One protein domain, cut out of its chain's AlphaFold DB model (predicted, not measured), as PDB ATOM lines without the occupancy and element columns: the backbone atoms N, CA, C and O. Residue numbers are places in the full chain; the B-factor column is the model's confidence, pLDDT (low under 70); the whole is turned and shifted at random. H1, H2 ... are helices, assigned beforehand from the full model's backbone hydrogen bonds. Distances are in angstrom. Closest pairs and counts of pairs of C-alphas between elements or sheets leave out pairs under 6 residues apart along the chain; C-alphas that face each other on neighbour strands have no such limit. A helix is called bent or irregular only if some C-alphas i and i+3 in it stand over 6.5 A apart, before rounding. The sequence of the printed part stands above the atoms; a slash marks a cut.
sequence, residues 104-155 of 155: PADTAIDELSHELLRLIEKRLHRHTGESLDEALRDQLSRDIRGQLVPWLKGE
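Overview. This is residues 104 to 155 of the 155 residues of an uncharacterized protein of Gammaproteobacteria bacterium (UniProt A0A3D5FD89). Two long helices cross as a lopsided X and run opposite ways, with residues 109 to 117 of H1 at the crossing. A tight link joins H1 to H2 where they have spread apart, beyond the crossing. The printed part has 52 residues with two named helices, H1 then H2, and no named strand; its class is all helix. It is a rod spanning 38 by 18 by 18 A, only just loose and close to compact, with a radius of gyration of the C-alphas of 12.2 A.

Along the chain. H1, residues 105 to 128, is 34.1 A long and begins at C-alpha 105 (116.999, 88.826, 83.771). H2, residues 134 to 153, is 28.6 A long and ends at C-alpha 153 (122.971, 95.954, 83.956). H2 is neither bent nor irregular, but only just: C-alphas 147 and 150 are 6.2 A apart.

Arrangement. H1 touches H2 with residues 109 to 117 alone; the closest C-alphas, of Ser 113 and Arg 145, are 5.8 A apart. Their lines stand at a steep tilt of 46 degrees, opposite ways. Every O i to N i+4 pair in H1 is within hydrogen-bond range, and 14 of 16 in H2.

Size, cuts and confidence. The C-alphas farthest apart, of Gly 129 and Glu 155, are 38.7 A apart. The printed part has no cut. Residues 104, 105 and 155 are under pLDDT 70.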
ATOM      1  N   PRO A 104     115.105  84.492  84.550       69.88
ATOM      2  CA  PRO A 104     116.347  85.056  84.045       69.88
ATOM      3  C   PRO A 104     116.121  86.529  83.684       69.88
ATOM      4  O   PRO A 104     115.049  86.900  83.205       69.88
ATOM      5  N   ALA A 105     117.117  87.377  83.947       69.69
ATOM      6  CA  ALA A 105     116.999  88.826  83.771       69.69
ATOM      7  C   ALA A 105     116.425  89.203  82.391       69.69
ATOM      8  O   ALA A 105     115.610  90.113  82.292       69.69
ATOM      9  N   ASP A 106     116.760  88.432  81.354       75.56
ATOM     10  CA  ASP A 106     116.228  88.610  80.001       75.56
ATOM     11  C   ASP A 106     114.708  88.397  79.908       75.56
ATOM     12  O   ASP A 106     114.028  89.194  79.270       75.56
ATOM     13  N   THR A 107     114.144  87.396  80.593       82.00
ATOM     14  CA  THR A 107     112.683  87.184  80.610       82.00
ATOM     15  C   THR A 107     111.948  88.254  81.407       82.00
ATOM     16  O   THR A 107     110.837  88.623  81.041       82.00
ATOM     17  N   ALA A 108     112.576  88.803  82.452       84.62
ATOM     18  CA  ALA A 108     112.006  89.913  83.210       84.62
ATOM     19  C   ALA A 108     112.000  91.210  82.382       84.62
ATOM     20  O   ALA A 108     111.041  91.978  82.439       84.62
ATOM     21  N   ILE A 109     113.048  91.440  81.580       88.06
ATOM     22  CA  ILE A 109     113.092  92.555  80.628       88.06
ATOM     23  C   ILE A 109     112.021  92.372  79.554       88.06
ATOM     24  O   ILE A 109     111.338  93.340  79.223       88.06
ATOM     25  N   ASP A 110     111.861  91.162  79.018       89.62
ATOM     26  CA  ASP A 110     110.815  90.878  78.037       89.62
ATOM     27  C   ASP A 110     109.435  91.162  78.619       89.62
ATOM     28  O   ASP A 110     108.679  91.935  78.036       89.62
ATOM     29  N   GLU A 111     109.114  90.611  79.784       90.44
ATOM     30  CA  GLU A 111     107.818  90.816  80.430       90.44
ATOM     31  C   GLU A 111     107.547  92.299  80.713       90.44
ATOM     32  O   GLU A 111     106.497  92.817  80.331       90.44
ATOM     33  N   LEU A 112     108.530  93.027  81.255       91.81
ATOM     34  CA  LEU A 112     108.419  94.470  81.476       91.81
ATOM     35  C   LEU A 112     108.225  95.248  80.167       91.81
ATOM     36  O   LEU A 112     107.439  96.193  80.120       91.81
ATOM     37  N   SER A 113     108.915  94.854  79.095       92.19
ATOM     38  CA  SER A 113     108.778  95.492  77.781       92.19
ATOM     39  C   SER A 113     107.364  95.318  77.229       92.19
ATOM     40  O   SER A 113     106.763  96.288  76.759       92.19
ATOM     41  N   HIS A 114     106.794  94.115  77.347       92.31
ATOM     42  CA  HIS A 114     105.415  93.835  76.941       92.31
ATOM     43  C   HIS A 114     104.396  94.593  77.803       92.31
ATOM     44  O   HIS A 114     103.429  95.138  77.269       92.31
ATOM     45  N   GLU A 115     104.612  94.669  79.118       94.81
ATOM     46  CA  GLU A 115     103.760  95.409  80.057       94.81
ATOM     47  C   GLU A 115     103.717  96.906  79.700       94.81
ATOM     48  O   GLU A 115     102.642  97.504  79.579       94.81
ATOM     49  N   LEU A 116     104.887  97.510  79.464       94.38
ATOM     50  CA  LEU A 116     105.015  98.914  79.066       94.38
ATOM     51  C   LEU A 116     104.344  99.177  77.721       94.38
ATOM     52  O   LEU A 116     103.592 100.143  77.584       94.38
ATOM     53  N   LEU A 117     104.565  98.296  76.751       93.75
ATOM     54  CA  LEU A 117     103.939  98.383  75.442       93.75
ATOM     55  C   LEU A 117     102.408  98.309  75.544       93.75
ATOM     56  O   LEU A 117     101.713  99.155  74.981       93.75
ATOM     57  N   ARG A 118     101.873  97.399  76.363       92.88
ATOM     58  CA  ARG A 118     100.431  97.295  76.637       92.88
ATOM     59  C   ARG A 118      99.869  98.567  77.276       92.88
ATOM     60  O   ARG A 118      98.733  98.960  77.007       92.88
ATOM     61  N   LEU A 119     100.645  99.225  78.134       94.75
ATOM     62  CA  LEU A 119     100.247 100.467  78.798       94.75
ATOM     63  C   LEU A 119     100.222 101.650  77.818       94.75
ATOM     64  O   LEU A 119      99.309 102.481  77.881       94.75
ATOM     65  N   ILE A 120     101.178 101.687  76.886       92.38
ATOM     66  CA  ILE A 120     101.239 102.655  75.786       92.38
ATOM     67  C   ILE A 120     100.066 102.442  74.829       92.38
ATOM     68  O   ILE A 120      99.325 103.393  74.587       92.38
ATOM     69  N   GLU A 121      99.818 101.209  74.383       92.94
ATOM     70  CA  GLU A 121      98.656 100.847  73.560       92.94
ATOM     71  C   GLU A 121      97.345 101.273  74.226       92.94
ATOM     72  O   GLU A 121      96.518 101.948  73.620       92.94
ATOM     73  N   LYS A 122      97.172 100.968  75.517       94.38
ATOM     74  CA  LYS A 122      95.970 101.341  76.276       94.38
ATOM     75  C   LYS A 122      95.791 102.856  76.396       94.38
ATOM     76  O   LYS A 122      94.666 103.342  76.549       94.38
ATOM     77  N   ARG A 123      96.879 103.624  76.432       92.88
ATOM     78  CA  ARG A 123      96.816 105.089  76.480       92.88
ATOM     79  C   ARG A 123      96.540 105.673  75.099       92.88
ATOM     80  O   ARG A 123      95.720 106.582  75.015       92.88
ATOM     81  N   LEU A 124      97.178 105.138  74.060       91.12
ATOM     82  CA  LEU A 124      96.953 105.531  72.674       91.12
ATOM     83  C   LEU A 124      95.496 105.280  72.292       91.12
ATOM     84  O   LEU A 124      94.795 106.226  71.959       91.12
ATOM     85  N   HIS A 125      94.999 104.068  72.528       91.44
ATOM     86  CA  HIS A 125      93.611 103.705  72.265       91.44
ATOM     87  C   HIS A 125      92.608 104.621  72.981       91.44
ATOM     88  O   HIS A 125      91.559 104.939  72.438       91.44
ATOM     89  N   ARG A 126      92.932 105.121  74.181       92.88
ATOM     90  CA  ARG A 126      92.080 106.099  74.879       92.88
ATOM     91  C   ARG A 126      92.112 107.504  74.282       92.88
ATOM     92  O   ARG A 126      91.140 108.229  74.446       92.88
ATOM     93  N   HIS A 127      93.216 107.899  73.658       90.31
ATOM     94  CA  HIS A 127      93.374 109.228  73.071       90.31
ATOM     95  C   HIS A 127      92.913 109.295  71.616       90.31
ATOM     96  O   HIS A 127      92.335 110.303  71.222       90.31
ATOM     97  N   THR A 128      93.184 108.259  70.827       88.88
ATOM     98  CA  THR A 128      92.925 108.237  69.381       88.88
ATOM     99  C   THR A 128      91.833 107.251  68.981       88.88
ATOM    100  O   THR A 128      91.329 107.343  67.869       88.88
ATOM    101  N   GLY A 129      91.457 106.304  69.849       89.00
ATOM    102  CA  GLY A 129      90.579 105.184  69.486       89.00
ATOM    103  C   GLY A 129      91.277 104.100  68.658       89.00
ATOM    104  O   GLY A 129      90.704 103.039  68.426       89.00
ATOM    105  N   GLU A 130      92.527 104.329  68.260       86.50
ATOM    106  CA  GLU A 130      93.298 103.457  67.378       86.50
ATOM    107  C   GLU A 130      94.268 102.582  68.186       86.50
ATOM    108  O   GLU A 130      94.804 102.998  69.218       86.50
ATOM    109  N   SER A 131      94.463 101.342  67.745       85.44
ATOM    110  CA  SER A 131      95.510 100.455  68.258       85.44
ATOM    111  C   SER A 131      96.849 100.755  67.583       85.44
ATOM    112  O   SER A 131      96.881 101.287  66.478       85.44
ATOM    113  N   LEU A 132      97.963 100.397  68.228       87.19
ATOM    114  CA  LEU A 132      99.252 100.425  67.536       87.19
ATOM    115  C   LEU A 132      99.227  99.464  66.342       87.19
ATOM    116  O   LEU A 132      98.701  98.358  66.451       87.19
ATOM    117  N   ASP A 133      99.854  99.880  65.245       92.50
ATOM    118  CA  ASP A 133     100.194  98.981  64.146       92.50
ATOM    119  C   ASP A 133     101.236  97.946  64.600       92.50
ATOM    120  O   ASP A 133     102.122  98.260  65.400       92.50
ATOM    121  N   GLU A 134     101.157  96.726  64.069       89.44
ATOM    122  CA  GLU A 134     101.998  95.599  64.495       89.44
ATOM    123  C   GLU A 134     103.484  95.870  64.214       89.44
ATOM    124  O   GLU A 134     104.345  95.604  65.051       89.44
ATOM    125  N   ALA A 135     103.803  96.518  63.088       92.19
ATOM    126  CA  ALA A 135     105.182  96.896  62.780       92.19
ATOM    127  C   ALA A 135     105.749  97.900  63.800       92.19
ATOM    128  O   ALA A 135     106.910  97.811  64.211       92.19
ATOM    129  N   LEU A 136     104.916  98.850  64.232       88.94
ATOM    130  CA  LEU A 136     105.297  99.866  65.208       88.94
ATOM    131  C   LEU A 136     105.376  99.267  66.613       88.94
ATOM    132  O   LEU A 136     106.269  99.624  67.377       88.94
ATOM    133  N   ARG A 137     104.506  98.306  66.921       91.50
ATOM    134  CA  ARG A 137     104.528  97.502  68.142       91.50
ATOM    135  C   ARG A 137     105.853  96.749  68.285       91.50
ATOM    136  O   ARG A 137     106.526  96.881  69.307       91.50
ATOM    137  N   ASP A 138     106.273  96.040  67.243       91.75
ATOM    138  CA  ASP A 138     107.535  95.292  67.222       91.75
ATOM    139  C   ASP A 138     108.763  96.197  67.320       91.75
ATOM    140  O   ASP A 138     109.782  95.843  67.926       91.75
ATOM    141  N   GLN A 139     108.701  97.376  66.704       93.44
ATOM    142  CA  GLN A 139     109.765  98.365  66.814       93.44
ATOM    143  C   GLN A 139     109.850  98.942  68.230       93.44
ATOM    144  O   GLN A 139     110.934  98.965  68.812       93.44
ATOM    145  N   LEU A 140     108.717  99.335  68.811       92.94
ATOM    146  CA  LEU A 140     108.649  99.894  70.157       92.94
ATOM    147  C   LEU A 140     109.088  98.868  71.211       92.94
ATOM    148  O   LEU A 140     109.815  99.212  72.135       92.94
ATOM    149  N   SER A 141     108.701  97.601  71.042       92.62
ATOM    150  CA  SER A 141     109.137  96.493  71.896       92.62
ATOM    151  C   SER A 141     110.664  96.357  71.904       92.62
ATOM    152  O   SER A 141     111.283  96.311  72.969       92.62
ATOM    153  N   ARG A 142     111.298  96.379  70.723       92.56
ATOM    154  CA  ARG A 142     112.763  96.320  70.594       92.56
ATOM    155  C   ARG A 142     113.456  97.536  71.203       92.56
ATOM    156  O   ARG A 142     114.458  97.357  71.895       92.56
ATOM    157  N   ASP A 143     112.927  98.737  70.983       94.19
ATOM    158  CA  ASP A 143     113.482  99.969  71.554       94.19
ATOM    159  C   ASP A 143     113.388  99.972  73.084       94.19
ATOM    160  O   ASP A 143     114.378 100.245  73.765       94.19
ATOM    161  N   ILE A 144     112.229  99.608  73.643       93.25
ATOM    162  CA  ILE A 144     112.023  99.512  75.094       93.25
ATOM    163  C   ILE A 144     112.983  98.484  75.694       93.25
ATOM    164  O   ILE A 144     113.678  98.789  76.664       93.25
ATOM    165  N   ARG A 145     113.100  97.302  75.079       91.00
ATOM    166  CA  ARG A 145     114.056  96.272  75.497       91.00
ATOM    167  C   ARG A 145     115.488  96.805  75.483       91.00
ATOM    168  O   ARG A 145     116.216  96.637  76.458       91.00
ATOM    169  N   GLY A 146     115.881  97.482  74.404       90.25
ATOM    170  CA  GLY A 146     117.207  98.078  74.243       90.25
ATOM    171  C   GLY A 146     117.538  99.134  75.302       90.25
ATOM    172  O   GLY A 146     118.687  99.213  75.726       90.25
ATOM    173  N   GLN A 147     116.544  99.893  75.767       91.06
ATOM    174  CA  GLN A 147     116.693 100.883  76.842       91.06
ATOM    175  C   GLN A 147     116.693 100.252  78.243       91.06
ATOM    176  O   GLN A 147     117.400 100.722  79.134       91.06
ATOM    177  N   LEU A 148     115.936  99.172  78.453       89.00
ATOM    178  CA  LEU A 148     115.851  98.482  79.745       89.00
ATOM    179  C   LEU A 148     117.100  97.654  80.069       89.00
ATOM    180  O   LEU A 148     117.497  97.574  81.230       89.00
ATOM    181  N   VAL A 149     117.740  97.058  79.059       87.44
ATOM    182  CA  VAL A 149     118.971  96.266  79.225       87.44
ATOM    183  C   VAL A 149     120.084  97.027  79.972       87.44
ATOM    184  O   VAL A 149     120.585  96.479  80.955       87.44
ATOM    185  N   PRO A 150     120.493  98.249  79.572       88.94
ATOM    186  CA  PRO A 150     121.538  98.992  80.281       88.94
ATOM    187  C   PRO A 150     121.103  99.413  81.690       88.94
ATOM    188  O   PRO A 150     121.895  99.316  82.624       88.94
ATOM    189  N   TRP A 151     119.829  99.775  81.883       87.50
ATOM    190  CA  TRP A 151     119.291 100.127  83.204       87.50
ATOM    191  C   TRP A 151     119.364  98.965  84.197       87.50
ATOM    192  O   TRP A 151     119.640  99.180  85.376       87.50
ATOM    193  N   LEU A 152     119.139  97.734  83.731       81.38
ATOM    194  CA  LEU A 152     119.209  96.549  84.584       81.38
ATOM    195  C   LEU A 152     120.650  96.068  84.810       81.38
ATOM    196  O   LEU A 152     120.944  95.479  85.848       81.38
ATOM    197  N   LYS A 153     121.549  96.317  83.852       81.12
ATOM    198  CA  LYS A 153     122.971  95.954  83.956       81.12
ATOM    199  C   LYS A 153     123.790  96.921  84.816       81.12
ATOM    200  O   LYS A 153     124.878  96.541  85.236       81.12
ATOM    201  N   GLY A 154     123.250  98.096  85.141       70.38
ATOM    202  CA  GLY A 154     123.877  99.044  86.063       70.38
ATOM    203  C   GLY A 154     125.172  99.663  85.529       70.38
ATOM    204  O   GLY A 154     126.076  99.911  86.325       70.38
ATOM    205  N   GLU A 155     125.266  99.868  84.210       51.59
ATOM    206  CA  GLU A 155     126.363 100.621  83.571       51.59
ATOM    207  C   GLU A 155     126.141 102.138  83.615       51.59
ATOM    208  O   GLU A 155     124.989 102.587  83.407       51.59
TER     209      GLU A 155